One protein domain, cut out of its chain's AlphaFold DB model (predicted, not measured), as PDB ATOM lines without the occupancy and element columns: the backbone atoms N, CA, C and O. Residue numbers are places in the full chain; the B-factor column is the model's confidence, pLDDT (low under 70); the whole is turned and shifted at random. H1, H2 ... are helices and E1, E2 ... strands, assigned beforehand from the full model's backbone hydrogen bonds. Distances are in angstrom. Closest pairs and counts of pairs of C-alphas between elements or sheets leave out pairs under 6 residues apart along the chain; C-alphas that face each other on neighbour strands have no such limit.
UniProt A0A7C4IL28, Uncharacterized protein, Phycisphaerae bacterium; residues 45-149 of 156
ATOM      1  N   PHE A  45      -1.153  41.391 -38.310       94.19
ATOM      2  CA  PHE A  45      -0.335  41.803 -39.441       94.19
ATOM      3  C   PHE A  45      -0.661  43.236 -39.839       94.19
ATOM      4  O   PHE A  45      -1.826  43.586 -40.018       94.19
ATOM      5  N   TYR A  46       0.366  44.050 -40.045       94.56
ATOM      6  CA  TYR A  46       0.230  45.363 -40.667       94.56
ATOM      7  C   TYR A  46       0.824  45.321 -42.075       94.56
ATOM      8  O   TYR A  46       1.976  44.926 -42.244       94.56
ATOM      9  N   LEU A  47       0.039  45.696 -43.086       92.81
ATOM     10  CA  LEU A  47       0.447  45.651 -44.493       92.81
ATOM     11  C   LEU A  47       0.670  47.067 -44.999       92.81
ATOM     12  O   LEU A  47      -0.205  47.921 -44.859       92.81
ATOM     13  N   PHE A  48       1.817  47.301 -45.628       91.62
ATOM     14  CA  PHE A  48       2.108  48.586 -46.246       91.62
ATOM     15  C   PHE A  48       2.919  48.432 -47.532       91.62
ATOM     16  O   PHE A  48       3.890  47.676 -47.585       91.62
ATOM     17  N   GLY A  49       2.552  49.219 -48.540       88.50
ATOM     18  CA  GLY A  49       3.228  49.277 -49.828       88.50
ATOM     19  C   GLY A  49       2.472  48.553 -50.934       88.50
ATOM     20  O   GLY A  49       1.324  48.139 -50.773       88.50
ATOM     21  N   GLU A  50       3.157  48.444 -52.062       87.62
ATOM     22  CA  GLU A  50       2.653  47.854 -53.292       87.62
ATOM     23  C   GLU A  50       3.098  46.387 -53.383       87.62
ATOM     24  O   GLU A  50       4.258  46.075 -53.101       87.62
ATOM     25  N   PHE A  51       2.188  45.484 -53.743       87.88
ATOM     26  CA  PHE A  51       2.430  44.037 -53.763       87.88
ATOM     27  C   PHE A  51       2.305  43.504 -55.185       87.88
ATOM     28  O   PHE A  51       1.391  43.907 -55.893       87.88
ATOM     29  N   ASP A  52       3.224  42.619 -55.561       85.81
ATOM     30  CA  ASP A  52       3.323  41.987 -56.882       85.81
ATOM     31  C   ASP A  52       3.229  40.470 -56.675       85.81
ATOM     32  O   ASP A  52       4.235  39.790 -56.452       85.81
ATOM     33  N   ILE A  53       2.003  39.959 -56.549       82.38
ATOM     34  CA  ILE A  53       1.725  38.570 -56.147       82.38
ATOM     35  C   ILE A  53       2.043  37.600 -57.280       82.38
ATOM     36  O   ILE A  53       2.466  36.474 -56.998       82.38
ATOM     37  N   ASP A  54       1.813  38.010 -58.524       81.00
ATOM     38  CA  ASP A  54       2.062  37.184 -59.704       81.00
ATOM     39  C   ASP A  54       3.502  37.289 -60.233       81.00
ATOM     40  O   ASP A  54       3.945  36.394 -60.954       81.00
ATOM     41  N   GLY A  55       4.272  38.279 -59.777       78.12
ATOM     42  CA  GLY A  55       5.683  38.443 -60.106       78.12
ATOM     43  C   GLY A  55       5.909  39.065 -61.482       78.12
ATOM     44  O   GLY A  55       6.984  38.864 -62.059       78.12
ATOM     45  N   ASP A  56       4.921  39.770 -62.037       77.38
ATOM     46  CA  ASP A  56       5.006  40.389 -63.362       77.38
ATOM     47  C   ASP A  56       5.741  41.752 -63.357       77.38
ATOM     48  O   ASP A  56       6.024  42.331 -64.415       77.38
ATOM     49  N   GLY A  57       6.108  42.249 -62.168       75.75
ATOM     50  CA  GLY A  57       6.788  43.523 -61.954       75.75
ATOM     51  C   GLY A  57       5.863  44.744 -61.980       75.75
ATOM     52  O   GLY A  57       6.354  45.880 -61.932       75.75
ATOM     53  N   ARG A  58       4.544  44.551 -62.068       77.12
ATOM     54  CA  ARG A  58       3.516  45.592 -62.055       77.12
ATOM     55  C   ARG A  58       2.623  45.402 -60.849       77.12
ATOM     56  O   ARG A  58       1.740  44.569 -60.810       77.12
ATOM     57  N   THR A  59       2.783  46.304 -59.902       79.69
ATOM     58  CA  THR A  59       1.926  46.323 -58.730       79.69
ATOM     59  C   THR A  59       0.582  46.968 -59.049       79.69
ATOM     60  O   THR A  59       0.502  48.060 -59.626       79.69
ATOM     61  N   THR A  60      -0.496  46.284 -58.684       79.69
ATOM     62  CA  THR A  60      -1.868  46.756 -58.856       79.69
ATOM     63  C   THR A  60      -2.601  46.836 -57.519       79.69
ATOM     64  O   THR A  60      -2.370  46.073 -56.581       79.69
ATOM     65  N   ALA A  61      -3.569  47.753 -57.427       79.94
ATOM     66  CA  ALA A  61      -4.383  47.899 -56.219       79.94
ATOM     67  C   ALA A  61      -5.173  46.618 -55.869       79.94
ATOM     68  O   ALA A  61      -5.485  46.385 -54.695       79.94
ATOM     69  N   ASP A  62      -5.487  45.791 -56.873       84.81
ATOM     70  CA  ASP A  62      -6.188  44.519 -56.689       84.81
ATOM     71  C   ASP A  62      -5.302  43.485 -55.981       84.81
ATOM     72  O   ASP A  62      -5.750  42.809 -55.054       84.81
ATOM     73  N   GLU A  63      -4.006  43.448 -56.284       84.94
ATOM     74  CA  GLU A  63      -3.059  42.569 -55.592       84.94
ATOM     75  C   GLU A  63      -2.892  42.940 -54.124       84.94
ATOM     76  O   GLU A  63      -2.863  42.063 -53.259       84.94
ATOM     77  N   GLY A  64      -2.895  44.235 -53.797       86.06
ATOM     78  CA  GLY A  64      -2.934  44.676 -52.404       86.06
ATOM     79  C   GLY A  64      -4.173  44.161 -51.660       86.06
ATOM     80  O   GLY A  64      -4.099  43.826 -50.475       86.06
ATOM     81  N   ARG A  65      -5.321  44.056 -52.342       89.00
ATOM     82  CA  ARG A  65      -6.543  43.457 -51.780       89.00
ATOM     83  C   ARG A  65      -6.403  41.948 -51.626       89.00
ATOM     84  O   ARG A  65      -6.697  41.431 -50.553       89.00
ATOM     85  N   ARG A  66      -5.885  41.259 -52.637       88.88
ATOM     86  CA  ARG A  66      -5.632  39.818 -52.589       88.88
ATOM     87  C   ARG A  66      -4.651  39.443 -51.474       88.88
ATOM     88  O   ARG A  66      -4.842  38.443 -50.792       88.88
ATOM     89  N   MET A  67      -3.650  40.281 -51.213       88.75
ATOM     90  CA  MET A  67      -2.724  40.103 -50.094       88.75
ATOM     91  C   MET A  67      -3.442  40.167 -48.736       88.75
ATOM     92  O   MET A  67      -3.166  39.360 -47.850       88.75
ATOM     93  N   ARG A  68      -4.398  41.092 -48.578       91.06
ATOM     94  CA  ARG A  68      -5.250  41.177 -47.379       91.06
ATOM     95  C   ARG A  68      -6.101  39.919 -47.205       91.06
ATOM     96  O   ARG A  68      -6.118  39.347 -46.119       91.06
ATOM     97  N   GLU A  69      -6.719  39.449 -48.285       90.38
ATOM     98  CA  GLU A  69      -7.510  38.211 -48.293       90.38
ATOM     99  C   GLU A  69      -6.653  36.988 -47.906       90.38
ATOM    100  O   GLU A  69      -7.095  36.149 -47.124       90.38
ATOM    101  N   LEU A  70      -5.398  36.906 -48.370       89.25
ATOM    102  CA  LEU A  70      -4.465  35.832 -47.994       89.25
ATOM    103  C   LEU A  70      -4.105  35.850 -46.502       89.25
ATOM    104  O   LEU A  70      -3.996  34.792 -45.877       89.25
ATOM    105  N   VAL A  71      -3.926  37.035 -45.916       90.50
ATOM    106  CA  VAL A  71      -3.668  37.183 -44.475       90.50
ATOM    107  C   VAL A  71      -4.850  36.662 -43.668       90.50
ATOM    108  O   VAL A  71      -4.656  35.835 -42.775       90.50
ATOM    109  N   GLU A  72      -6.065  37.080 -44.012       90.81
ATOM    110  CA  GLU A  72      -7.285  36.640 -43.331       90.81
ATOM    111  C   GLU A  72      -7.532  35.135 -43.521       90.81
ATOM    112  O   GLU A  72      -7.792  34.423 -42.548       90.81
ATOM    113  N   ALA A  73      -7.343  34.616 -44.739       87.94
ATOM    114  CA  ALA A  73      -7.456  33.189 -45.046       87.94
ATOM    115  C   ALA A  73      -6.436  32.334 -44.272       87.94
ATOM    116  O   ALA A  73      -6.730  31.200 -43.895       87.94
ATOM    117  N   SER A  74      -5.253  32.881 -43.972       85.75
ATOM    118  CA  SER A  74      -4.248  32.224 -43.124       85.75
ATOM    119  C   SER A  74      -4.577  32.251 -41.622       85.75
ATOM    120  O   SER A  74      -3.820  31.719 -40.802       85.75
ATOM    121  N   GLY A  75      -5.699  32.864 -41.231       87.75
ATOM    122  CA  GLY A  75      -6.103  33.048 -39.838       87.75
ATOM    123  C   GLY A  75      -5.355  34.171 -39.117       87.75
ATOM    124  O   GLY A  75      -5.334  34.184 -37.884       87.75
ATOM    125  N   GLY A  76      -4.713  35.075 -39.862       90.44
ATOM    126  CA  GLY A  76      -4.171  36.330 -39.349       90.44
ATOM    127  C   GLY A  76      -5.242  37.421 -39.271       90.44
ATOM    128  O   GLY A  76      -6.304  37.315 -39.878       90.44
ATOM    129  N   ARG A  77      -4.963  38.487 -38.519       92.31
ATOM    130  CA  ARG A  77      -5.804  39.693 -38.447       92.31
ATOM    131  C   ARG A  77      -5.054  40.886 -39.010       92.31
ATOM    132  O   ARG A  77      -3.875  41.046 -38.712       92.31
ATOM    133  N   LEU A  78      -5.737  41.738 -39.764       92.69
ATOM    134  CA  LEU A  78      -5.162  42.982 -40.266       92.69
ATOM    135  C   LEU A  78      -5.278  44.090 -39.217       92.69
ATOM    136  O   LEU A  78      -6.367  44.382 -38.727       92.69
ATOM    137  N   ALA A  79      -4.152  44.711 -38.878       92.31
ATOM    138  CA  ALA A  79      -4.120  45.916 -38.064       92.31
ATOM    139  C   ALA A  79      -4.357  47.155 -38.931       92.31
ATOM    140  O   ALA A  79      -3.765  47.302 -39.999       92.31
ATOM    141  N   ALA A  80      -5.182  48.077 -38.434       88.50
ATOM    142  CA  ALA A  80      -5.396  49.375 -39.072       88.50
ATOM    143  C   ALA A  80      -4.206  50.330 -38.873       88.50
ATOM    144  O   ALA A  80      -3.978  51.217 -39.693       88.50
ATOM    145  N   ALA A  81      -3.448  50.149 -37.790       89.62
ATOM    146  CA  ALA A  81      -2.304  50.973 -37.434       89.62
ATOM    147  C   ALA A  81      -1.149  50.108 -36.921       89.62
ATOM    148  O   ALA A  81      -1.352  49.034 -36.358       89.62
ATOM    149  N   LEU A  82       0.075  50.590 -37.139       90.25
ATOM    150  CA  LEU A  82       1.280  49.941 -36.641       90.25
ATOM    151  C   LEU A  82       1.508  50.314 -35.173       90.25
ATOM    152  O   LEU A  82       2.069  51.375 -34.898       90.25
ATOM    153  N   ASP A  83       1.103  49.430 -34.266       90.50
ATOM    154  CA  ASP A  83       1.233  49.591 -32.812       90.50
ATOM    155  C   ASP A  83       1.981  48.409 -32.175       90.50
ATOM    156  O   ASP A  83       2.273  47.416 -32.843       90.50
ATOM    157  N   SER A  84       2.265  48.481 -30.870       88.06
ATOM    158  CA  SER A  84       2.983  47.434 -30.120       88.06
ATOM    159  C   SER A  84       2.250  46.088 -30.041       88.06
ATOM    160  O   SER A  84       2.846  45.094 -29.650       88.06
ATOM    161  N   SER A  85       0.961  46.042 -30.388       89.62
ATOM    162  CA  SER A  85       0.181  44.801 -30.513       89.62
ATOM    163  C   SER A  85       0.328  44.123 -31.881       89.62
ATOM    164  O   SER A  85      -0.327  43.113 -32.133       89.62
ATOM    165  N   THR A  86       1.113  44.705 -32.790       93.31
ATOM    166  CA  THR A  86       1.364  44.146 -34.122       93.31
ATOM    167  C   THR A  86       2.469  43.105 -34.027       93.31
ATOM    168  O   THR A  86       3.580  43.422 -33.616       93.31
ATOM    169  N   ASP A  87       2.181  41.875 -34.446       92.00
ATOM    170  CA  ASP A  87       3.149  40.778 -34.401       92.00
ATOM    171  C   ASP A  87       4.109  40.829 -35.597       92.00
ATOM    172  O   ASP A  87       5.298  40.551 -35.461       92.00
ATOM    173  N   PHE A  88       3.596  41.189 -36.779       93.00
ATOM    174  CA  PHE A  88       4.373  41.224 -38.018       93.00
ATOM    175  C   PHE A  88       4.005  42.428 -38.884       93.00
ATOM    176  O   PHE A  88       2.831  42.756 -39.064       93.00
ATOM    177  N   VAL A  89       5.011  43.039 -39.506       94.44
ATOM    178  CA  VAL A  89       4.812  44.012 -40.585       94.44
ATOM    179  C   VAL A  89       5.155  43.348 -41.903       94.44
ATOM    180  O   VAL A  89       6.239  42.792 -42.037       94.44
ATOM    181  N   VAL A  90       4.261  43.416 -42.883       93.38
ATOM    182  CA  VAL A  90       4.535  42.948 -44.242       93.38
ATOM    183  C   VAL A  90       4.703  44.160 -45.143       93.38
ATOM    184  O   VAL A  90       3.752  44.910 -45.376       93.38
ATOM    185  N   LEU A  91       5.928  44.355 -45.626       92.25
ATOM    186  CA  LEU A  91       6.247  45.408 -46.579       92.25
ATOM    187  C   LEU A  91       6.225  44.860 -48.003       92.25
ATOM    188  O   LEU A  91       6.756  43.780 -48.286       92.25
ATOM    189  N   GLY A  92       5.608  45.641 -48.884       89.69
ATOM    190  CA  GLY A  92       5.630  45.427 -50.323       89.69
ATOM    191  C   GLY A  92       6.975  45.780 -50.963       89.69
ATOM    192  O   GLY A  92       8.000  45.936 -50.285       89.69
ATOM    193  N   ALA A  93       6.957  45.919 -52.287       87.62
ATOM    194  CA  ALA A  93       8.109  46.324 -53.078       87.62
ATOM    195  C   ALA A  93       8.629  47.698 -52.628       87.62
ATOM    196  O   ALA A  93       7.860  48.650 -52.465       87.62
ATOM    197  N   GLU A  94       9.945  47.804 -52.427       87.69
ATOM    198  CA  GLU A  94      10.567  49.085 -52.103       87.69
ATOM    199  C   GLU A  94      10.500  50.009 -53.334       87.69
ATOM    200  O   GLU A  94      10.973  49.635 -54.413       87.69
ATOM    201  N   PRO A  95       9.935  51.223 -53.206       86.94
ATOM    202  CA  PRO A  95       9.886  52.167 -54.310       86.94
ATOM    203  C   PRO A  95      11.295  52.668 -54.651       86.94
ATOM    204  O   PRO A  95      11.968  53.315 -53.847       86.94
ATOM    205  N   VAL A  96      11.730  52.405 -55.884       87.19
ATOM    206  CA  VAL A  96      13.021  52.880 -56.392       87.19
ATOM    207  C   VAL A  96      12.895  54.335 -56.835       87.19
ATOM    208  O   VAL A  96      12.149  54.660 -57.768       87.19
ATOM    209  N   LEU A  97      13.649  55.213 -56.173       89.12
ATOM    210  CA  LEU A  97      13.732  56.628 -56.515       89.12
ATOM    211  C   LEU A  97      14.896  56.855 -57.495       89.12
ATOM    212  O   LEU A  97      16.052  56.690 -57.098       89.12
ATOM    213  N   PRO A  98      14.634  57.222 -58.764       86.50
ATOM    214  CA  PRO A  98      15.709  57.583 -59.678       86.50
ATOM    215  C   PRO A  98      16.394  58.885 -59.221       86.50
ATOM    216  O   PRO A  98      15.745  59.730 -58.590       86.50
ATOM    217  N   PRO A  99      17.688  59.078 -59.537       89.25
ATOM    218  CA  PRO A  99      18.383  60.318 -59.217       89.25
ATOM    219  C   PRO A  99      17.683  61.502 -59.890       89.25
ATOM    220  O   PRO A  99      17.276  61.420 -61.049       89.25
ATOM    221  N   LEU A 100      17.535  62.605 -59.154       91.88
ATOM    222  CA  LEU A 100      16.962  63.829 -59.702       91.88
ATOM    223  C   LEU A 100      17.985  64.485 -60.635       91.88
ATOM    224  O   LEU A 100      19.009  64.989 -60.177       91.88
ATOM    225  N   THR A 101      17.706  64.474 -61.936       93.19
ATOM    226  CA  THR A 101      18.521  65.144 -62.954       93.19
ATOM    227  C   THR A 101      17.916  66.487 -63.351       93.19
ATOM    228  O   THR A 101      16.736  66.766 -63.111       93.19
ATOM    229  N   ASP A 102      18.722  67.330 -63.998       92.12
ATOM    230  CA  ASP A 102      18.255  68.615 -64.516       92.12
ATOM    231  C   ASP A 102      17.170  68.466 -65.587       92.12
ATOM    232  O   ASP A 102      16.277  69.308 -65.664       92.12
ATOM    233  N   ASP A 103      17.214  67.394 -66.379       91.19
ATOM    234  CA  ASP A 103      16.190  67.085 -67.381       91.19
ATOM    235  C   ASP A 103      14.833  66.794 -66.734       91.19
ATOM    236  O   ASP A 103      13.841  67.424 -67.101       91.19
ATOM    237  N   ILE A 104      14.812  65.947 -65.695       89.56
ATOM    238  CA  ILE A 104      13.594  65.644 -64.928       89.56
ATOM    239  C   ILE A 104      13.029  66.925 -64.314       89.56
ATOM    240  O   ILE A 104      11.826  67.146 -64.354       89.56
ATOM    241  N   ARG A 105      13.882  67.800 -63.766       90.19
ATOM    242  CA  ARG A 105      13.445  69.056 -63.135       90.19
ATOM    243  C   ARG A 105      12.845  70.053 -64.130       90.19
ATOM    244  O   ARG A 105      11.983  70.841 -63.750       90.19
ATOM    245  N   ARG A 106      13.308  70.048 -65.383       93.81
ATOM    246  CA  ARG A 106      12.775  70.912 -66.449       93.81
ATOM    247  C   ARG A 106      11.465  70.388 -67.041       93.81
ATOM    248  O   ARG A 106      10.711  71.182 -67.598       93.81
ATOM    249  N   ASN A 107      11.188  69.091 -66.924       94.38
ATOM    250  CA  ASN A 107       9.956  68.473 -67.401       94.38
ATOM    251  C   ASN A 107       8.928  68.342 -66.262       94.38
ATOM    252  O   ASN A 107       9.095  67.542 -65.345       94.38
ATOM    253  N   ALA A 108       7.837  69.112 -66.325       92.88
ATOM    254  CA  ALA A 108       6.831  69.157 -65.261       92.88
ATOM    255  C   ALA A 108       6.199  67.782 -64.954       92.88
ATOM    256  O   ALA A 108       6.025  67.439 -63.782       92.88
ATOM    257  N   ASP A 109       5.903  66.976 -65.980       94.06
ATOM    258  CA  ASP A 109       5.278  65.659 -65.812       94.06
ATOM    259  C   ASP A 109       6.226  64.654 -65.148       94.06
ATOM    260  O   ASP A 109       5.832  63.876 -64.273       94.06
ATOM    261  N   GLU A 110       7.497  64.659 -65.550       92.31
ATOM    262  CA  GLU A 110       8.517  63.788 -64.961       92.31
ATOM    263  C   GLU A 110       8.853  64.206 -63.533       92.31
ATOM    264  O   GLU A 110       8.948  63.344 -62.655       92.31
ATOM    265  N   TYR A 111       8.956  65.511 -63.277       92.69
ATOM    266  CA  TYR A 111       9.165  66.044 -61.937       92.69
ATOM    267  C   TYR A 111       8.024  65.658 -60.991       92.69
ATOM    268  O   TYR A 111       8.270  65.207 -59.871       92.69
ATOM    269  N   TYR A 112       6.771  65.744 -61.447       93.62
ATOM    270  CA  TYR A 112       5.619  65.320 -60.654       93.62
ATOM    271  C   TYR A 112       5.657  63.818 -60.329       93.62
ATOM    272  O   TYR A 112       5.461  63.424 -59.177       93.62
ATOM    273  N   LYS A 113       5.975  62.960 -61.309       91.75
ATOM    274  CA  LYS A 113       6.154  61.513 -61.074       91.75
ATOM    275  C   LYS A 113       7.290  61.230 -60.092       91.75
ATOM    276  O   LYS A 113       7.166  60.336 -59.254       91.75
ATOM    277  N   TRP A 114       8.384  61.981 -60.184       93.12
ATOM    278  CA  TRP A 114       9.506  61.882 -59.256       93.12
ATOM    279  C   TRP A 114       9.084  62.235 -57.825       93.12
ATOM    280  O   TRP A 114       9.353  61.458 -56.910       93.12
ATOM    281  N   LEU A 115       8.344  63.335 -57.636       93.88
ATOM    282  CA  LEU A 115       7.812  63.739 -56.330       93.88
ATOM    283  C   LEU A 115       6.903  62.667 -55.718       93.88
ATOM    284  O   LEU A 115       7.022  62.368 -54.532       93.88
ATOM    285  N   GLN A 116       6.035  62.046 -56.520       92.00
ATOM    286  CA  GLN A 116       5.169  60.959 -56.049       92.00
ATOM    287  C   GLN A 116       5.976  59.745 -55.574       92.00
ATOM    288  O   GLN A 116       5.699  59.190 -54.509       92.00
ATOM    289  N   LYS A 117       7.022  59.358 -56.317       90.88
ATOM    290  CA  LYS A 117       7.933  58.281 -55.899       90.88
ATOM    291  C   LYS A 117       8.711  58.644 -54.634       90.88
ATOM    292  O   LYS A 117       8.874  57.788 -53.770       90.88
ATOM    293  N   ALA A 118       9.156  59.894 -54.509       93.44
ATOM    294  CA  ALA A 118       9.844  60.380 -53.316       93.44
ATOM    295  C   ALA A 118       8.935  60.309 -52.080       93.44
ATOM    296  O   ALA A 118       9.332  59.743 -51.064       93.44
ATOM    297  N   ALA A 119       7.688  60.779 -52.190       93.06
ATOM    298  CA  ALA A 119       6.705  60.700 -51.113       93.06
ATOM    299  C   ALA A 119       6.346  59.246 -50.751       93.06
ATOM    300  O   ALA A 119       6.205  58.909 -49.575       93.06
ATOM    301  N   ALA A 120       6.215  58.359 -51.744       90.50
ATOM    302  CA  ALA A 120       5.991  56.935 -51.502       90.50
ATOM    303  C   ALA A 120       7.172  56.292 -50.755       90.50
ATOM    304  O   ALA A 120       6.958  55.538 -49.803       90.50
ATOM    305  N   LYS A 121       8.411  56.632 -51.143       92.88
ATOM    306  CA  LYS A 121       9.625  56.169 -50.465       92.88
ATOM    307  C   LYS A 121       9.708  56.659 -49.026       92.88
ATOM    308  O   LYS A 121       9.957  55.855 -48.138       92.88
ATOM    309  N   GLU A 122       9.427  57.932 -48.781       94.06
ATOM    310  CA  GLU A 122       9.414  58.486 -47.427       94.06
ATOM    311  C   GLU A 122       8.418  57.747 -46.521       94.06
ATOM    312  O   GLU A 122       8.763  57.351 -45.409       94.06
ATOM    313  N   ARG A 123       7.199  57.481 -47.010       92.50
ATOM    314  CA  ARG A 123       6.197  56.713 -46.252       92.50
ATOM    315  C   ARG A 123       6.655  55.278 -45.983       92.50
ATOM    316  O   ARG A 123       6.451  54.774 -44.881       92.50
ATOM    317  N   TYR A 124       7.276  54.631 -46.969       93.25
ATOM    318  CA  TYR A 124       7.850  53.292 -46.817       93.25
ATOM    319  C   TYR A 124       8.932  53.264 -45.734       93.25
ATOM    320  O   TYR A 124       8.882  52.440 -44.817       93.25
ATOM    321  N   ASP A 125       9.865  54.210 -45.799       93.81
ATOM    322  CA  ASP A 125      10.958  54.334 -44.843       93.81
ATOM    323  C   ASP A 125      10.428  54.662 -43.437       93.81
ATOM    324  O   ASP A 125      10.891  54.071 -42.461       93.81
ATOM    325  N   ALA A 126       9.392  55.499 -43.316       94.44
ATOM    326  CA  ALA A 126       8.744  55.807 -42.041       94.44
ATOM    327  C   ALA A 126       8.106  54.569 -41.386       94.44
ATOM    328  O   ALA A 126       8.286  54.338 -40.188       94.44
ATOM    329  N   VAL A 127       7.396  53.733 -42.154       93.69
ATOM    330  CA  VAL A 127       6.820  52.480 -41.635       93.69
ATOM    331  C   VAL A 127       7.923  51.510 -41.222       93.69
ATOM    332  O   VAL A 127       7.850  50.919 -40.144       93.69
ATOM    333  N   ARG A 128       8.971  51.375 -42.041       93.94
ATOM    334  CA  ARG A 128      10.124  50.520 -41.740       93.94
ATOM    335  C   ARG A 128      10.830  50.953 -40.454       93.94
ATOM    336  O   ARG A 128      11.111  50.109 -39.606       93.94
ATOM    337  N   GLN A 129      11.085  52.248 -40.287       94.75
ATOM    338  CA  GLN A 129      11.695  52.803 -39.077       94.75
ATOM    339  C   GLN A 129      10.794  52.617 -37.854       94.75
ATOM    340  O   GLN A 129      11.272  52.203 -36.800       94.75
ATOM    341  N   LYS A 130       9.481  52.851 -37.990       94.31
ATOM    342  CA  LYS A 130       8.521  52.625 -36.903       94.31
ATOM    343  C   LYS A 130       8.492  51.156 -36.473       94.31
ATOM    344  O   LYS A 130       8.489  50.877 -35.277       94.31
ATOM    345  N   ALA A 131       8.524  50.221 -37.421       94.12
ATOM    346  CA  ALA A 131       8.576  48.789 -37.124       94.12
ATOM    347  C   ALA A 131       9.857  48.416 -36.363       94.12
ATOM    348  O   ALA A 131       9.789  47.713 -35.358       94.12
ATOM    349  N   GLN A 132      11.007  48.952 -36.788       93.31
ATOM    350  CA  GLN A 132      12.286  48.767 -36.096       93.31
ATOM    351  C   GLN A 132      12.259  49.331 -34.674       93.31
ATOM    352  O   GLN A 132      12.688  48.654 -33.744       93.31
ATOM    353  N   TYR A 133      11.714  50.535 -34.489       94.81
ATOM    354  CA  TYR A 133      11.567  51.160 -33.174       94.81
ATOM    355  C   TYR A 133      10.708  50.314 -32.225       94.81
ATOM    356  O   TYR A 133      11.059  50.119 -31.065       94.81
ATOM    357  N   LEU A 134       9.607  49.756 -32.735       93.75
ATOM    358  CA  LEU A 134       8.719  48.870 -31.979       93.75
ATOM    359  C   LEU A 134       9.259  47.434 -31.846       93.75
ATOM    360  O   LEU A 134       8.598  46.597 -31.243       93.75
ATOM    361  N   SER A 135      10.445  47.141 -32.397       93.44
ATOM    362  CA  SER A 135      11.033  45.793 -32.451       93.44
ATOM    363  C   SER A 135      10.121  44.746 -33.109       93.44
ATOM    364  O   SER A 135      10.194  43.559 -32.793       93.44
ATOM    365  N   VAL A 136       9.269  45.178 -34.042       93.12
ATOM    366  CA  VAL A 136       8.372  44.296 -34.792       93.12
ATOM    367  C   VAL A 136       9.117  43.746 -36.013       93.12
ATOM    368  O   VAL A 136       9.693  44.525 -36.781       93.12
ATOM    369  N   PRO A 137       9.119  42.421 -36.240       92.81
ATOM    370  CA  PRO A 137       9.753  41.832 -37.410       92.81
ATOM    371  C   PRO A 137       9.077  42.296 -38.706       92.81
ATOM    372  O   PRO A 137       7.855  42.225 -38.867       92.81
ATOM    373  N   VAL A 138       9.909  42.728 -39.653       93.56
ATOM    374  CA  VAL A 138       9.497  43.134 -40.997       93.56
ATOM    375  C   VAL A 138       9.702  41.968 -41.958       93.56
ATOM    376  O   VAL A 138      10.811  41.451 -42.087       93.56
ATOM    377  N   LEU A 139       8.634  41.574 -42.641       92.00
ATOM    378  CA  LEU A 139       8.611  40.526 -43.648       92.00
ATOM    379  C   LEU A 139       8.488  41.141 -45.038       92.00
ATOM    380  O   LEU A 139       7.656  42.019 -45.269       92.00
ATOM    381  N   THR A 140       9.272  40.630 -45.984       90.25
ATOM    382  CA  THR A 140       9.001  40.871 -47.405       90.25
ATOM    383  C   THR A 140       7.813  40.027 -47.858       90.25
ATOM    384  O   THR A 140       7.495  38.995 -47.255       90.25
ATOM    385  N   GLN A 141       7.183  40.409 -48.966       88.25
ATOM    386  CA  GLN A 141       6.096  39.632 -49.559       88.25
ATOM    387  C   GLN A 141       6.462  38.147 -49.744       88.25
ATOM    388  O   GLN A 141       5.734  37.262 -49.300       88.25
ATOM    389  N   GLY A 142       7.630  37.855 -50.325       87.44
ATOM    390  CA  GLY A 142       8.083  36.476 -50.528       87.44
ATOM    391  C   GLY A 142       8.296  35.702 -49.220       87.44
ATOM    392  O   GLY A 142       8.042  34.498 -49.169       87.44
ATOM    393  N   GLN A 143       8.725  36.374 -48.144       88.81
ATOM    394  CA  GLN A 143       8.848  35.761 -46.817       88.81
ATOM    395  C   GLN A 143       7.476  35.438 -46.213       88.81
ATOM    396  O   GLN A 143       7.306  34.361 -45.639       88.81
ATOM    397  N   PHE A 144       6.488  36.322 -46.382       89.81
ATOM    398  CA  PHE A 144       5.114  36.053 -45.964       89.81
ATOM    399  C   PHE A 144       4.511  34.872 -46.735       89.81
ATOM    400  O   PHE A 144       4.050  33.912 -46.117       89.81
ATOM    401  N   LEU A 145       4.588  34.892 -48.070       86.88
ATOM    402  CA  LEU A 145       4.064  33.821 -48.925       86.88
ATOM    403  C   LEU A 145       4.713  32.467 -48.599       86.88
ATOM    404  O   LEU A 145       4.032  31.443 -48.537       86.88
ATOM    405  N   ALA A 146       6.015  32.453 -48.303       86.25
ATOM    406  CA  ALA A 146       6.706  31.253 -47.832       86.25
ATOM    407  C   ALA A 146       6.135  30.723 -46.511       86.25
ATOM    408  O   ALA A 146       6.021  29.512 -46.327       86.25
ATOM    409  N   ARG A 147       5.786  31.625 -45.588       84.19
ATOM    410  CA  ARG A 147       5.287  31.280 -44.254       84.19
ATOM    411  C   ARG A 147       3.903  30.637 -44.309       84.19
ATOM    412  O   ARG A 147       3.666  29.673 -43.584       84.19
ATOM    413  N   ILE A 148       3.031  31.120 -45.193       86.31
ATOM    414  CA  ILE A 148       1.689  30.554 -45.397       86.31
ATOM    415  C   ILE A 148       1.675  29.327 -46.324       86.31
ATOM    416  O   ILE A 148       0.648  28.665 -46.433       86.31
ATOM    417  N   GLY A 149       2.810  28.979 -46.944       77.81
ATOM    418  CA  GLY A 149       2.925  27.818 -47.832       77.81
ATOM    419  C   GLY A 149       2.454  28.075 -49.267       77.81
ATOM    420  O   GLY A 149       2.034  27.145 -49.938       77.81
TER     421      GLY A 149
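Overview. This is residues 45 to 149 of the 156 residues of an uncharacterized protein of Phycisphaerae bacterium (UniProt A0A7C4IL28). A small sheet of three parallel strands lies between the long helix H3, which packs on one face with residues 123 to 132, and the short helix H4 on the other face, while H1 packs mainly on the edge strand E1. H3 extends well past the sheet, and the short helix H2 sits at its distant end, making an elongated model with one long arm. The printed part has 105 residues, with four named helices and three named strands in the order E1 H1 E2 H2 H3 E3 H4; the sheet's order is E1 E2 E3, and the class is mostly helix. The whole is only just loose, close to compact, with a radius of gyration of the C-alphas of 15.6 A and spans of 50 by 32 by 20 A.

Arrangement. In the sheet, E2, residues 88 to 91, is the inner strand, with E1, residues 45 to 48, and E3, residues 138 to 140, as edge strands. E1 and E2 are parallel at 19 degrees, with N 90 and O 46 2.8 A apart, within hydrogen-bond range. E2 and E3 are parallel at 43 degrees, with N 139 and O 89 at 2.8 A, also within hydrogen-bond range. H3, residues 108 to 133, is on the sheet at a height over the sheet of 9.0 A, over E2 and only just over E3, on which 3 of its C-alphas fall. It runs along the strands, at 17 degrees to E2 on the local plane; the closest C-alphas of H3 and E3 are those of Ala 131 and Val 138, 6.9 A apart. H4, residues 141 to 148, is on the opposite face, over E3 at a height of 8.4 A, and stands up from the sheet at 52 degrees; its closest C-alphas to E2 are those of Gln 141 and Val 90, 6.5 A apart. H1, residues 61 to 73, is on the sheet, with the C-alphas of Val 71 and Phe 45 as its closest pair to E1, 7.6 A apart. H1 and H4 are near each other, with 10 pairs of C-alphas within 10 A. These make three layers, helices on both faces of a sheet: H3 on one, H1 and H4 on the other. H2, residues 102 to 106, is not on the sheet and touches H3 only at the corner, through residues 110 to 114 of H3; the closest C-alphas are those of Ile 104 and Tyr 111, 5.4 A apart. There are two strand-helix-strand units, parallel neighbour strands with helices between: E1, H1, E2 has a left-handed crossover and E2, H2, H3, E3 a right-handed one. In H1, H2, H3 and H4 every O i to N i+4 pair is within hydrogen-bond range.

Along the chain. E1 begins at C-alpha 45 at (-0.335, 41.803, -39.441) and is 9.9 A long; E2 is 9.7 A and E3 6.8 A. H3 is 37.1 A long, from C-alpha 108 at (6.831, 69.157, -65.261) to C-alpha 133. H1 is 18.7 A long, H4 10.9 A and H2 6.2 A; H4 ends at C-alpha 148 at (1.689, 30.554, -45.397).

Size, cuts and confidence. The C-alphas of Gly 75 and Arg 106 are the two farthest apart, at 50.0 A. The printed part has no cut. The links E1 to H1, 12 residues, and H1 to E2, 14 residues, are long. The mean pLDDT of the printed part is 89.7, and no printed residue is under 70.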